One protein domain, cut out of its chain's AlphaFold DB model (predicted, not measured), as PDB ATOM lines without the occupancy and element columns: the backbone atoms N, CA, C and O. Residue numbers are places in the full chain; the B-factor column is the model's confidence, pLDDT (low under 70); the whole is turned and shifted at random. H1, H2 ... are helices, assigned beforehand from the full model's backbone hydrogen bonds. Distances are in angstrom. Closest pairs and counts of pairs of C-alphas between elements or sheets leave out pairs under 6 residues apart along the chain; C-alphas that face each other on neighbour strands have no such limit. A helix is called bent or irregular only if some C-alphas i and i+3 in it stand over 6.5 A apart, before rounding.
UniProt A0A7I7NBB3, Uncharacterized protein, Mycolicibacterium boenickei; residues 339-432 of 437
ATOM      1  N   ARG A 339      43.976  29.406  14.924       51.59
ATOM      2  CA  ARG A 339      42.668  29.809  14.372       51.59
ATOM      3  C   ARG A 339      42.717  30.148  12.883       51.59
ATOM      4  O   ARG A 339      41.944  29.576  12.128       51.59
ATOM      5  N   THR A 340      43.574  31.058  12.432       56.41
ATOM      6  CA  THR A 340      43.476  31.635  11.073       56.41
ATOM      7  C   THR A 340      43.694  30.610   9.958       56.41
ATOM      8  O   THR A 340      42.876  30.521   9.047       56.41
ATOM      9  N   THR A 341      44.726  29.772  10.049       59.03
ATOM     10  CA  THR A 341      45.021  28.739   9.037       59.03
ATOM     11  C   THR A 341      43.955  27.640   8.999       59.03
ATOM     12  O   THR A 341      43.600  27.152   7.924       59.03
ATOM     13  N   VAL A 342      43.401  27.285  10.164       63.97
ATOM     14  CA  VAL A 342      42.261  26.365  10.277       63.97
ATOM     15  C   VAL A 342      41.025  26.979   9.625       63.97
ATOM     16  O   VAL A 342      40.399  26.323   8.800       63.97
ATOM     17  N   TRP A 343      40.725  28.252   9.900       70.56
ATOM     18  CA  TRP A 343      39.605  28.960   9.277       70.56
ATOM     19  C   TRP A 343      39.746  29.041   7.755       70.56
ATOM     20  O   TRP A 343      38.784  28.744   7.060       70.56
ATOM     21  N   VAL A 344      40.930  29.343   7.214       74.50
ATOM     22  CA  VAL A 344      41.152  29.391   5.755       74.50
ATOM     23  C   VAL A 344      40.910  28.029   5.095       74.50
ATOM     24  O   VAL A 344      40.271  27.955   4.045       74.50
ATOM     25  N   ARG A 345      41.378  26.932   5.702       78.31
ATOM     26  CA  ARG A 345      41.172  25.582   5.150       78.31
ATOM     27  C   ARG A 345      39.740  25.091   5.308       78.31
ATOM     28  O   ARG A 345      39.212  24.497   4.374       78.31
ATOM     29  N   LEU A 346      39.099  25.374   6.441       81.19
ATOM     30  CA  LEU A 346      37.672  25.110   6.632       81.19
ATOM     31  C   LEU A 346      36.839  25.898   5.616       81.19
ATOM     32  O   LEU A 346      35.950  25.330   4.993       81.19
ATOM     33  N   MET A 347      37.186  27.161   5.362       84.69
ATOM     34  CA  MET A 347      36.548  27.961   4.319       84.69
ATOM     35  C   MET A 347      36.765  27.374   2.925       84.69
ATOM     36  O   MET A 347      35.817  27.321   2.151       84.69
ATOM     37  N   ALA A 348      37.961  26.870   2.603       82.44
ATOM     38  CA  ALA A 348      38.205  26.187   1.331       82.44
ATOM     39  C   ALA A 348      37.349  24.914   1.174       82.44
ATOM     40  O   ALA A 348      36.826  24.664   0.090       82.44
ATOM     41  N   VAL A 349      37.151  24.144   2.254       86.94
ATOM     42  CA  VAL A 349      36.229  22.995   2.273       86.94
ATOM     43  C   VAL A 349      34.785  23.449   2.049       86.94
ATOM     44  O   VAL A 349      34.094  22.858   1.225       86.94
ATOM     45  N   VAL A 350      34.338  24.512   2.726       87.50
ATOM     46  CA  VAL A 350      32.979  25.068   2.572       87.50
ATOM     47  C   VAL A 350      32.746  25.584   1.150       87.50
ATOM     48  O   VAL A 350      31.718  25.276   0.553       87.50
ATOM     49  N   ILE A 351      33.709  26.309   0.573       86.62
ATOM     50  CA  ILE A 351      33.637  26.814  -0.805       86.62
ATOM     51  C   ILE A 351      33.544  25.648  -1.788       86.62
ATOM     52  O   ILE A 351      32.652  25.635  -2.634       86.62
ATOM     53  N   MET A 352      34.411  24.641  -1.665       83.88
ATOM     54  CA  MET A 352      34.391  23.492  -2.573       83.88
ATOM     55  C   MET A 352      33.152  22.611  -2.396       83.88
ATOM     56  O   MET A 352      32.656  22.070  -3.381       83.88
ATOM     57  N   ALA A 353      32.610  22.501  -1.181       85.19
ATOM     58  CA  ALA A 353      31.314  21.869  -0.945       85.19
ATOM     59  C   ALA A 353      30.182  22.658  -1.626       85.19
ATOM     60  O   ALA A 353      29.324  22.063  -2.274       85.19
ATOM     61  N   GLY A 354      30.222  23.994  -1.562       84.94
ATOM     62  CA  GLY A 354      29.308  24.870  -2.297       84.94
ATOM     63  C   GLY A 354      29.402  24.686  -3.815       84.94
ATOM     64  O   GLY A 354      28.380  24.522  -4.473       84.94
ATOM     65  N   VAL A 355      30.618  24.617  -4.368       85.25
ATOM     66  CA  VAL A 355      30.855  24.324  -5.795       85.25
ATOM     67  C   VAL A 355      30.303  22.949  -6.172       85.25
ATOM     68  O   VAL A 355      29.632  22.821  -7.194       85.25
ATOM     69  N   ALA A 356      30.530  21.924  -5.345       83.75
ATOM     70  CA  ALA A 356      30.000  20.585  -5.590       83.75
ATOM     71  C   ALA A 356      28.462  20.576  -5.631       83.75
ATOM     72  O   ALA A 356      27.888  19.933  -6.509       83.75
ATOM     73  N   LEU A 357      27.796  21.308  -4.731       88.56
ATOM     74  CA  LEU A 357      26.332  21.442  -4.708       88.56
ATOM     75  C   LEU A 357      25.782  22.253  -5.888       88.56
ATOM     76  O   LEU A 357      24.712  21.928  -6.389       88.56
ATOM     77  N   ALA A 358      26.497  23.289  -6.330       84.62
ATOM     78  CA  ALA A 358      26.032  24.184  -7.389       84.62
ATOM     79  C   ALA A 358      26.256  23.626  -8.804       84.62
ATOM     80  O   ALA A 358      25.443  23.855  -9.694       84.62
ATOM     81  N   VAL A 359      27.367  22.918  -9.023       86.69
ATOM     82  CA  VAL A 359      27.821  22.517 -10.368       86.69
ATOM     83  C   VAL A 359      27.484  21.057 -10.679       86.69
ATOM     84  O   VAL A 359      27.574  20.637 -11.831       86.69
ATOM     85  N   THR A 360      27.075  20.261  -9.683       82.38
ATOM     86  CA  THR A 360      26.772  18.838  -9.892       82.38
ATOM     87  C   THR A 360      25.430  18.427  -9.278       82.38
ATOM     88  O   THR A 360      25.148  18.763  -8.128       82.38
ATOM     89  N   PRO A 361      24.620  17.608  -9.977       81.38
ATOM     90  CA  PRO A 361      23.348  17.103  -9.446       81.38
ATOM     91  C   PRO A 361      23.535  16.085  -8.306       81.38
ATOM     92  O   PRO A 361      22.582  15.713  -7.629       81.38
ATOM     93  N   VAL A 362      24.771  15.627  -8.080       87.19
ATOM     94  CA  VAL A 362      25.153  14.648  -7.052       87.19
ATOM     95  C   VAL A 362      26.008  15.262  -5.935       87.19
ATOM     96  O   VAL A 362      26.638  14.527  -5.177       87.19
ATOM     97  N   GLY A 363      26.014  16.593  -5.780       82.75
ATOM     98  CA  GLY A 363      26.898  17.309  -4.850       82.75
ATOM     99  C   GLY A 363      26.875  16.796  -3.404       82.75
ATOM    100  O   GLY A 363      27.928  16.623  -2.795       82.75
ATOM    101  N   LEU A 364      25.698  16.438  -2.874       87.81
ATOM    102  CA  LEU A 364      25.568  15.821  -1.543       87.81
ATOM    103  C   LEU A 364      26.298  14.475  -1.431       87.81
ATOM    104  O   LEU A 364      26.934  14.199  -0.414       87.81
ATOM    105  N   ARG A 365      26.242  13.644  -2.480       86.06
ATOM    106  CA  ARG A 365      26.948  12.353  -2.519       86.06
ATOM    107  C   ARG A 365      28.459  12.557  -2.585       86.06
ATOM    108  O   ARG A 365      29.182  11.831  -1.913       86.06
ATOM    109  N   ILE A 366      28.923  13.568  -3.326       85.75
ATOM    110  CA  ILE A 366      30.343  13.943  -3.394       85.75
ATOM    111  C   ILE A 366      30.853  14.368  -2.012       85.75
ATOM    112  O   ILE A 366      31.894  13.885  -1.573       85.75
ATOM    113  N   ILE A 367      30.109  15.220  -1.298       87.38
ATOM    114  CA  ILE A 367      30.478  15.679   0.051       87.38
ATOM    115  C   ILE A 367      30.527  14.507   1.039       87.38
ATOM    116  O   ILE A 367      31.504  14.371   1.775       87.38
ATOM    117  N   ALA A 368      29.506  13.646   1.044       87.38
ATOM    118  CA  ALA A 368      29.444  12.492   1.940       87.38
ATOM    119  C   ALA A 368      30.591  11.502   1.684       87.38
ATOM    120  O   ALA A 368      31.247  11.046   2.622       87.38
ATOM    121  N   ALA A 369      30.873  11.213   0.412       85.75
ATOM    122  CA  ALA A 369      31.975  10.343   0.025       85.75
ATOM    123  C   ALA A 369      33.333  10.966   0.391       85.75
ATOM    124  O   ALA A 369      34.224  10.262   0.876       85.75
ATOM    125  N   ALA A 370      33.471  12.287   0.247       86.06
ATOM    126  CA  ALA A 370      34.692  12.981   0.612       86.06
ATOM    127  C   ALA A 370      34.954  12.972   2.126       86.06
ATOM    128  O   ALA A 370      36.073  12.694   2.565       86.06
ATOM    129  N   ALA A 371      33.908  13.197   2.923       87.44
ATOM    130  CA  ALA A 371      33.975  13.103   4.376       87.44
ATOM    131  C   ALA A 371      34.344  11.681   4.824       87.44
ATOM    132  O   ALA A 371      35.222  11.514   5.668       87.44
ATOM    133  N   ALA A 372      33.747  10.651   4.210       87.19
ATOM    134  CA  ALA A 372      34.086   9.258   4.485       87.19
ATOM    135  C   ALA A 372      35.558   8.946   4.158       87.19
ATOM    136  O   ALA A 372      36.254   8.351   4.979       87.19
ATOM    137  N   GLY A 373      36.066   9.405   3.008       85.31
ATOM    138  CA  GLY A 373      37.477   9.259   2.640       85.31
ATOM    139  C   GLY A 373      38.421   9.935   3.639       85.31
ATOM    140  O   GLY A 373      39.436   9.357   4.033       85.31
ATOM    141  N   ALA A 374      38.056  11.127   4.116       85.56
ATOM    142  CA  ALA A 374      38.834  11.845   5.114       85.56
ATOM    143  C   ALA A 374      38.805  11.167   6.499       85.56
ATOM    144  O   ALA A 374      39.828  11.131   7.183       85.56
ATOM    145  N   VAL A 375      37.677  10.560   6.885       85.62
ATOM    146  CA  VAL A 375      37.555   9.739   8.104       85.62
ATOM    147  C   VAL A 375      38.384   8.459   7.998       85.62
ATOM    148  O   VAL A 375      39.098   8.128   8.938       85.62
ATOM    149  N   VAL A 376      38.363   7.757   6.860       87.06
ATOM    150  CA  VAL A 376      39.205   6.565   6.635       87.06
ATOM    151  C   VAL A 376      40.686   6.918   6.777       87.06
ATOM    152  O   VAL A 376      41.438   6.213   7.454       87.06
ATOM    153  N   TRP A 377      41.094   8.047   6.198       81.75
ATOM    154  CA  TRP A 377      42.451   8.569   6.326       81.75
ATOM    155  C   TRP A 377      42.815   8.907   7.782       81.75
ATOM    156  O   TRP A 377      43.884   8.527   8.261       81.75
ATOM    157  N   ALA A 378      41.909   9.563   8.510       82.31
ATOM    158  CA  ALA A 378      42.059   9.878   9.929       82.31
ATOM    159  C   ALA A 378      42.228   8.620  10.795       82.31
ATOM    160  O   ALA A 378      43.186   8.500  11.562       82.31
ATOM    161  N   VAL A 379      41.328   7.651  10.630       84.19
ATOM    162  CA  VAL A 379      41.306   6.390  11.380       84.19
ATOM    163  C   VAL A 379      42.573   5.576  11.128       84.19
ATOM    164  O   VAL A 379      43.145   5.049  12.081       84.19
ATOM    165  N   TYR A 380      43.063   5.515   9.884       83.75
ATOM    166  CA  TYR A 380      44.338   4.864   9.568       83.75
ATOM    167  C   TYR A 380      45.493   5.447  10.396       83.75
ATOM    168  O   TYR A 380      46.256   4.693  11.002       83.75
ATOM    169  N   HIS A 381      45.598   6.775  10.479       75.50
ATOM    170  CA  HIS A 381      46.663   7.432  11.235       75.50
ATOM    171  C   HIS A 381      46.524   7.246  12.755       75.50
ATOM    172  O   HIS A 381      47.518   6.942  13.414       75.50
ATOM    173  N   VAL A 382      45.304   7.308  13.299       77.31
ATOM    174  CA  VAL A 382      45.036   7.065  14.731       77.31
ATOM    175  C   VAL A 382      45.333   5.614  15.134       77.31
ATOM    176  O   VAL A 382      45.968   5.360  16.158       77.31
ATOM    177  N   LEU A 383      44.903   4.631  14.335       78.94
ATOM    178  CA  LEU A 383      45.172   3.212  14.604       78.94
ATOM    179  C   LEU A 383      46.662   2.889  14.526       78.94
ATOM    180  O   LEU A 383      47.168   2.046  15.268       78.94
ATOM    181  N   ARG A 384      47.368   3.562  13.623       71.31
ATOM    182  CA  ARG A 384      48.799   3.388  13.431       71.31
ATOM    183  C   ARG A 384      49.619   3.948  14.590       71.31
ATOM    184  O   ARG A 384      50.572   3.301  15.023       71.31
ATOM    185  N   GLU A 385      49.222   5.101  15.112       66.69
ATOM    186  CA  GLU A 385      49.805   5.700  16.312       66.69
ATOM    187  C   GLU A 385      49.666   4.767  17.524       66.69
ATOM    188  O   GLU A 385      50.653   4.474  18.198       66.69
ATOM    189  N   ARG A 386      48.475   4.185  17.733       72.31
ATOM    190  CA  ARG A 386      48.224   3.219  18.820       72.31
ATOM    191  C   ARG A 386      49.076   1.949  18.741       72.31
ATOM    192  O   ARG A 386      49.278   1.297  19.758       72.31
ATOM    193  N   ARG A 387      49.577   1.585  17.557       72.62
ATOM    194  CA  ARG A 387      50.456   0.420  17.346       72.62
ATOM    195  C   ARG A 387      51.951   0.748  17.485       72.62
ATOM    196  O   ARG A 387      52.781  -0.056  17.077       72.62
ATOM    197  N   GLY A 388      52.309   1.913  18.036       54.97
ATOM    198  CA  GLY A 388      53.706   2.297  18.278       54.97
ATOM    199  C   GLY A 388      54.459   2.766  17.028       54.97
ATOM    200  O   GLY A 388      55.677   2.932  17.054       54.97
ATOM    201  N   GLY A 389      53.755   3.010  15.919       54.41
ATOM    202  CA  GLY A 389      54.348   3.627  14.740       54.41
ATOM    203  C   GLY A 389      54.543   5.119  14.978       54.41
ATOM    204  O   GLY A 389      53.612   5.890  14.778       54.41
ATOM    205  N   VAL A 390      55.741   5.545  15.382       43.78
ATOM    206  CA  VAL A 390      56.114   6.968  15.435       43.78
ATOM    207  C   VAL A 390      55.951   7.573  14.033       43.78
ATOM    208  O   VAL A 390      56.781   7.369  13.144       43.78
ATOM    209  N   VAL A 391      54.864   8.320  13.810       52.94
ATOM    210  CA  VAL A 391      54.520   8.916  12.505       52.94
ATOM    211  C   VAL A 391      55.293  10.221  12.316       52.94
ATOM    212  O   VAL A 391      54.755  11.327  12.325       52.94
ATOM    213  N   GLY A 392      56.614  10.111  12.204       40.66
ATOM    214  CA  GLY A 392      57.459  11.295  12.279       40.66
ATOM    215  C   GLY A 392      58.869  11.187  11.729       40.66
ATOM    216  O   GLY A 392      59.661  12.030  12.117       40.66
ATOM    217  N   ASN A 393      59.206  10.208  10.874       38.00
ATOM    218  CA  ASN A 393      60.423  10.217  10.024       38.00
ATOM    219  C   ASN A 393      60.599   8.960   9.134       38.00
ATOM    220  O   ASN A 393      61.718   8.646   8.739       38.00
ATOM    221  N   GLN A 394      59.542   8.219   8.802       46.69
ATOM    222  CA  GLN A 394      59.700   6.990   8.011       46.69
ATOM    223  C   GLN A 394      59.904   7.296   6.506       46.69
ATOM    224  O   GLN A 394      59.348   8.286   6.008       46.69
ATOM    225  N   PRO A 395      60.698   6.480   5.777       49.25
ATOM    226  CA  PRO A 395      60.721   6.474   4.312       49.25
ATOM    227  C   PRO A 395      59.329   6.145   3.751       49.25
ATOM    228  O   PRO A 395      58.425   5.790   4.495       49.25
ATOM    229  N   PHE A 396      59.140   6.313   2.441       59.22
ATOM    230  CA  PHE A 396      57.891   6.007   1.738       59.22
ATOM    231  C   PHE A 396      57.265   4.676   2.196       59.22
ATOM    232  O   PHE A 396      57.941   3.652   2.262       59.22
ATOM    233  N   GLU A 397      55.965   4.694   2.494       69.62
ATOM    234  CA  GLU A 397      55.259   3.537   3.033       69.62
ATOM    235  C   GLU A 397      54.136   3.087   2.113       69.62
ATOM    236  O   GLU A 397      53.154   3.806   1.901       69.62
ATOM    237  N   TRP A 398      54.254   1.850   1.641       74.50
ATOM    238  CA  TRP A 398      53.256   1.197   0.804       74.50
ATOM    239  C   TRP A 398      51.837   1.244   1.387       74.50
ATOM    240  O   TRP A 398      50.938   1.653   0.657       74.50
ATOM    241  N   PRO A 399      51.590   0.951   2.683       81.06
ATOM    242  CA  PRO A 399      50.235   1.004   3.235       81.06
ATOM    243  C   PRO A 399      49.607   2.400   3.158       81.06
ATOM    244  O   PRO A 399      48.423   2.527   2.861       81.06
ATOM    245  N   ARG A 400      50.400   3.457   3.366       78.38
ATOM    246  CA  ARG A 400      49.924   4.840   3.270       78.38
ATOM    247  C   ARG A 400      49.563   5.204   1.832       78.38
ATOM    248  O   ARG A 400      48.531   5.838   1.615       78.38
ATOM    249  N   LEU A 401      50.389   4.796   0.863       80.38
ATOM    250  CA  LEU A 401      50.065   4.977  -0.552       80.38
ATOM    251  C   LEU A 401      48.799   4.196  -0.920       80.38
ATOM    252  O   LEU A 401      47.932   4.760  -1.574       80.38
ATOM    253  N   PHE A 402      48.651   2.945  -0.482       85.38
ATOM    254  CA  PHE A 402      47.470   2.138  -0.797       85.38
ATOM    255  C   PHE A 402      46.182   2.740  -0.238       85.38
ATOM    256  O   PHE A 402      45.195   2.805  -0.965       85.38
ATOM    257  N   VAL A 403      46.190   3.248   0.999       84.06
ATOM    258  CA  VAL A 403      45.030   3.962   1.560       84.06
ATOM    259  C   VAL A 403      44.739   5.233   0.755       84.06
ATOM    260  O   VAL A 403      43.586   5.491   0.422       84.06
ATOM    261  N   TRP A 404      45.770   5.997   0.378       81.69
ATOM    262  CA  TRP A 404      45.601   7.199  -0.446       81.69
ATOM    263  C   TRP A 404      45.024   6.886  -1.830       81.69
ATOM    264  O   TRP A 404      44.079   7.536  -2.273       81.69
ATOM    265  N   VAL A 405      45.565   5.870  -2.502       83.94
ATOM    266  CA  VAL A 405      45.112   5.417  -3.820       83.94
ATOM    267  C   VAL A 405      43.688   4.883  -3.728       83.94
ATOM    268  O   VAL A 405      42.875   5.254  -4.562       83.94
ATOM    269  N   ALA A 406      43.347   4.100  -2.702       84.81
ATOM    270  CA  ALA A 406      41.986   3.611  -2.494       84.81
ATOM    271  C   ALA A 406      40.986   4.767  -2.328       84.81
ATOM    272  O   ALA A 406      39.956   4.788  -2.997       84.81
ATOM    273  N   VAL A 407      41.320   5.772  -1.508       84.31
ATOM    274  CA  VAL A 407      40.493   6.978  -1.348       84.31
ATOM    275  C   VAL A 407      40.344   7.725  -2.682       84.31
ATOM    276  O   VAL A 407      39.230   8.094  -3.052       84.31
ATOM    277  N   CYS A 408      41.428   7.902  -3.444       81.44
ATOM    278  CA  CYS A 408      41.383   8.563  -4.753       81.44
ATOM    279  C   CYS A 408      40.542   7.783  -5.777       81.44
ATOM    280  O   CYS A 408      39.700   8.371  -6.453       81.44
ATOM    281  N   VAL A 409      40.735   6.466  -5.877       84.06
ATOM    282  CA  VAL A 409      40.032   5.583  -6.823       84.06
ATOM    283  C   VAL A 409      38.533   5.559  -6.543       84.06
ATOM    284  O   VAL A 409      37.750   5.583  -7.487       84.06
ATOM    285  N   VAL A 410      38.120   5.586  -5.273       83.06
ATOM    286  CA  VAL A 410      36.701   5.672  -4.894       83.06
ATOM    287  C   VAL A 410      36.109   7.053  -5.212       83.06
ATOM    288  O   VAL A 410      34.932   7.146  -5.556       83.06
ATOM    289  N   MET A 411      36.901   8.130  -5.156       82.19
ATOM    290  CA  MET A 411      36.421   9.486  -5.474       82.19
ATOM    291  C   MET A 411      36.220   9.759  -6.960       82.19
ATOM    292  O   MET A 411      35.291  10.488  -7.317       82.19
ATOM    293  N   ILE A 412      37.066   9.193  -7.824       80.56
ATOM    294  CA  ILE A 412      37.024   9.431  -9.274       80.56
ATOM    295  C   ILE A 412      35.628   9.174  -9.881       80.56
ATOM    296  O   ILE A 412      35.118  10.086 -10.534       80.56
ATOM    297  N   PRO A 413      34.955   8.026  -9.651       82.44
ATOM    298  CA  PRO A 413      33.635   7.763 -10.227       82.44
ATOM    299  C   PRO A 413      32.493   8.547  -9.558       82.44
ATOM    300  O   PRO A 413      31.422   8.663 -10.144       82.44
ATOM    301  N   ILE A 414      32.691   9.082  -8.345       81.94
ATOM    302  CA  ILE A 414      31.637   9.776  -7.584       81.94
ATOM    303  C   ILE A 414      31.595  11.272  -7.909       81.94
ATOM    304  O   ILE A 414      30.514  11.844  -8.031       81.94
ATOM    305  N   GLY A 415      32.757  11.918  -8.027       77.12
ATOM    306  CA  GLY A 415      32.833  13.375  -8.172       77.12
ATOM    307  C   GLY A 415      33.959  13.888  -9.061       77.12
ATOM    308  O   GLY A 415      34.191  15.098  -9.087       77.12
ATOM    309  N   GLY A 416      34.683  13.003  -9.758       85.00
ATOM    310  CA  GLY A 416      35.809  13.378 -10.613       85.00
ATOM    311  C   GLY A 416      36.843  14.248  -9.884       85.00
ATOM    312  O   GLY A 416      37.172  14.018  -8.718       85.00
ATOM    313  N   LEU A 417      37.339  15.285 -10.563       81.81
ATOM    314  CA  LEU A 417      38.317  16.228 -10.002       81.81
ATOM    315  C   LEU A 417      37.763  17.050  -8.826       81.81
ATOM    316  O   LEU A 417      38.515  17.363  -7.904       81.81
ATOM    317  N   ILE A 418      36.461  17.364  -8.823       81.88
ATOM    318  CA  ILE A 418      35.814  18.128  -7.742       81.88
ATOM    319  C   ILE A 418      35.806  17.301  -6.451       81.88
ATOM    320  O   ILE A 418      36.184  17.804  -5.395       81.88
ATOM    321  N   GLY A 419      35.446  16.016  -6.543       80.38
ATOM    322  CA  GLY A 419      35.483  15.090  -5.408       80.38
ATOM    323  C   GLY A 419      36.898  14.861  -4.873       80.38
ATOM    324  O   GLY A 419      37.109  14.890  -3.661       80.38
ATOM    325  N   LEU A 420      37.885  14.719  -5.764       84.19
ATOM    326  CA  LEU A 420      39.291  14.569  -5.379       84.19
ATOM    327  C   LEU A 420      39.813  15.809  -4.634       84.19
ATOM    328  O   LEU A 420      40.416  15.686  -3.568       84.19
ATOM    329  N   ALA A 421      39.540  17.006  -5.161       82.56
ATOM    330  CA  ALA A 421      39.917  18.264  -4.523       82.56
ATOM    331  C   ALA A 421      39.247  18.428  -3.149       82.56
ATOM    332  O   ALA A 421      39.908  18.815  -2.185       82.56
ATOM    333  N   LEU A 422      37.960  18.082  -3.035       85.38
ATOM    334  CA  LEU A 422      37.219  18.170  -1.779       85.38
ATOM    335  C   LEU A 422      37.787  17.226  -0.709       85.38
ATOM    336  O   LEU A 422      37.996  17.656   0.425       85.38
ATOM    337  N   VAL A 423      38.116  15.980  -1.069       85.19
ATOM    338  CA  VAL A 423      38.787  15.030  -0.163       85.19
ATOM    339  C   VAL A 423      40.130  15.553   0.313       85.19
ATOM    340  O   VAL A 423      40.414  15.514   1.510       85.19
ATOM    341  N   VAL A 424      40.957  16.054  -0.605       84.44
ATOM    342  CA  VAL A 424      42.278  16.594  -0.269       84.44
ATOM    343  C   VAL A 424      42.134  17.749   0.722       84.44
ATOM    344  O   VAL A 424      42.823  17.772   1.740       84.44
ATOM    345  N   LEU A 425      41.212  18.681   0.472       84.31
ATOM    346  CA  LEU A 425      40.968  19.818   1.361       84.31
ATOM    347  C   LEU A 425      40.425  19.385   2.729       84.31
ATOM    348  O   LEU A 425      40.892  19.899   3.746       84.31
ATOM    349  N   MET A 426      39.504  18.417   2.780       84.06
ATOM    350  CA  MET A 426      38.989  17.865   4.039       84.06
ATOM    351  C   MET A 426      40.087  17.174   4.847       84.06
ATOM    352  O   MET A 426      40.192  17.396   6.052       84.06
ATOM    353  N   ILE A 427      40.954  16.398   4.195       83.31
ATOM    354  CA  ILE A 427      42.106  15.753   4.836       83.31
ATOM    355  C   ILE A 427      43.097  16.798   5.362       83.31
ATOM    356  O   ILE A 427      43.572  16.678   6.489       83.31
ATOM    357  N   LEU A 428      43.374  17.853   4.591       76.88
ATOM    358  CA  LEU A 428      44.239  18.960   5.014       76.88
ATOM    359  C   LEU A 428      43.647  19.787   6.165       76.88
ATOM    360  O   LEU A 428      44.413  20.380   6.931       76.88
ATOM    361  N   ALA A 429      42.319  19.852   6.278       79.38
ATOM    362  CA  ALA A 429      41.626  20.476   7.400       79.38
ATOM    363  C   ALA A 429      41.667  19.578   8.651       79.38
ATOM    364  O   ALA A 429      42.032  20.045   9.727       79.38
ATOM    365  N   LEU A 430      41.389  18.277   8.503       75.88
ATOM    366  CA  LEU A 430      41.461  17.274   9.577       75.88
ATOM    367  C   LEU A 430      42.879  17.099  10.135       75.88
ATOM    368  O   LEU A 430      43.047  16.894  11.335       75.88
ATOM    369  N   ALA A 431      43.902  17.238   9.291       70.56
ATOM    370  CA  ALA A 431      45.306  17.173   9.692       70.56
ATOM    371  C   ALA A 431      45.719  18.231  10.725       70.56
ATOM    372  O   ALA A 431      46.712  18.041  11.417       70.56
ATOM    373  N   GLU A 432      44.980  19.333  10.868       64.06
ATOM    374  CA  GLU A 432      45.270  20.322  11.917       64.06
ATOM    375  C   GLU A 432      44.744  19.904  13.298       64.06
ATOM    376  O   GLU A 432      45.254  20.371  14.320       64.06
TER     377      GLU A 432
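AT A GLANCE: This is residues 339 to 432 of the 437 residues of an uncharacterized protein of Mycolicibacterium boenickei (UniProt A0A7I7NBB3). H1 and H2 meet near their ends as an open V, and H3b, the second arm of a bent long helix, fills the space between them; the first arm, H3a, runs back side by side with H2 on its other side. H1, H2 and H3b form a bundle, three helices or arms packed together, while the loop at the far end of H2 sticks out with residues 387, 388 and 392 to 397. The printed part has 94 residues with three named helices, H1, H2 and H3 in that order, and no named strand; the class is all helix. The whole is compact, with a radius of gyration of the C-alphas of 14.2 A, and spans 43 by 33 by 19 A.

IN THESE COORDINATES: Begin with the longest helix, H3, residues 398 to 430. By its hydrogen bonds it was assigned as one helix, but it is bent: the C-alphas of 414 and 417 are 9.6 A apart. Find C-alpha 398 at (53.256, 1.197, 0.804); from there arm H3a runs 24.7 A to residue 414. Arm H3b, residues 417 to 430, covers 19.9 A and ends at C-alpha 430, at (41.461, 17.274, 9.577). H2, residues 363 to 386, is 34.8 A long. H1, residues 339 to 359, starts at C-alpha 339, at (42.668, 29.809, 14.372), and is 29.8 A long.

HOW THE PARTS SIT: Look first at H3b and H2, which touch, closest at the C-alphas of Val 423 and Ala 370, 4.6 A apart, at a steep tilt of 41 degrees, the same way. On H1, H3b touches at a shallow tilt of 24 degrees, opposite ways, with the C-alphas of Ala 429 and Arg 345 closest at 5.6 A. H3a and H2 touch and form a helical hairpin, opposite ways at a shallow tilt of 10 degrees; the C-alphas of Val 407 and Gly 373 are closest, 5.5 A apart. H1 and H2 also form a helical hairpin: residues 353 to 357 of H1 touch residues 363 to 367 of H2, closest at the C-alphas of Leu 357 and Gly 363, 4.2 A apart, opposite ways at 38 degrees, only just a steep tilt. Residues 408 to 412 of H3a touch residues 419 and 420 of H3b, closest at the C-alphas of Met 411 and Gly 419, 5.7 A apart, at a steep tilt of 47 degrees. H1 and H3a are apart. Every O i to N i+4 pair is within hydrogen-bond range in H1, H2 and H3b, and 11 of 13 are in H3a.

THE WHOLE: The two C-alphas farthest apart, those of Pro 361 and Gly 388, are 43.7 A apart. The printed part has no cut. H1 to H2 is a tight link of 3 residues, and H2 to H3 a long one of 11. The mean pLDDT of the printed part is 77.7; look for values under 70 at residues 339 to 342, 385, 388 to 397 and 432.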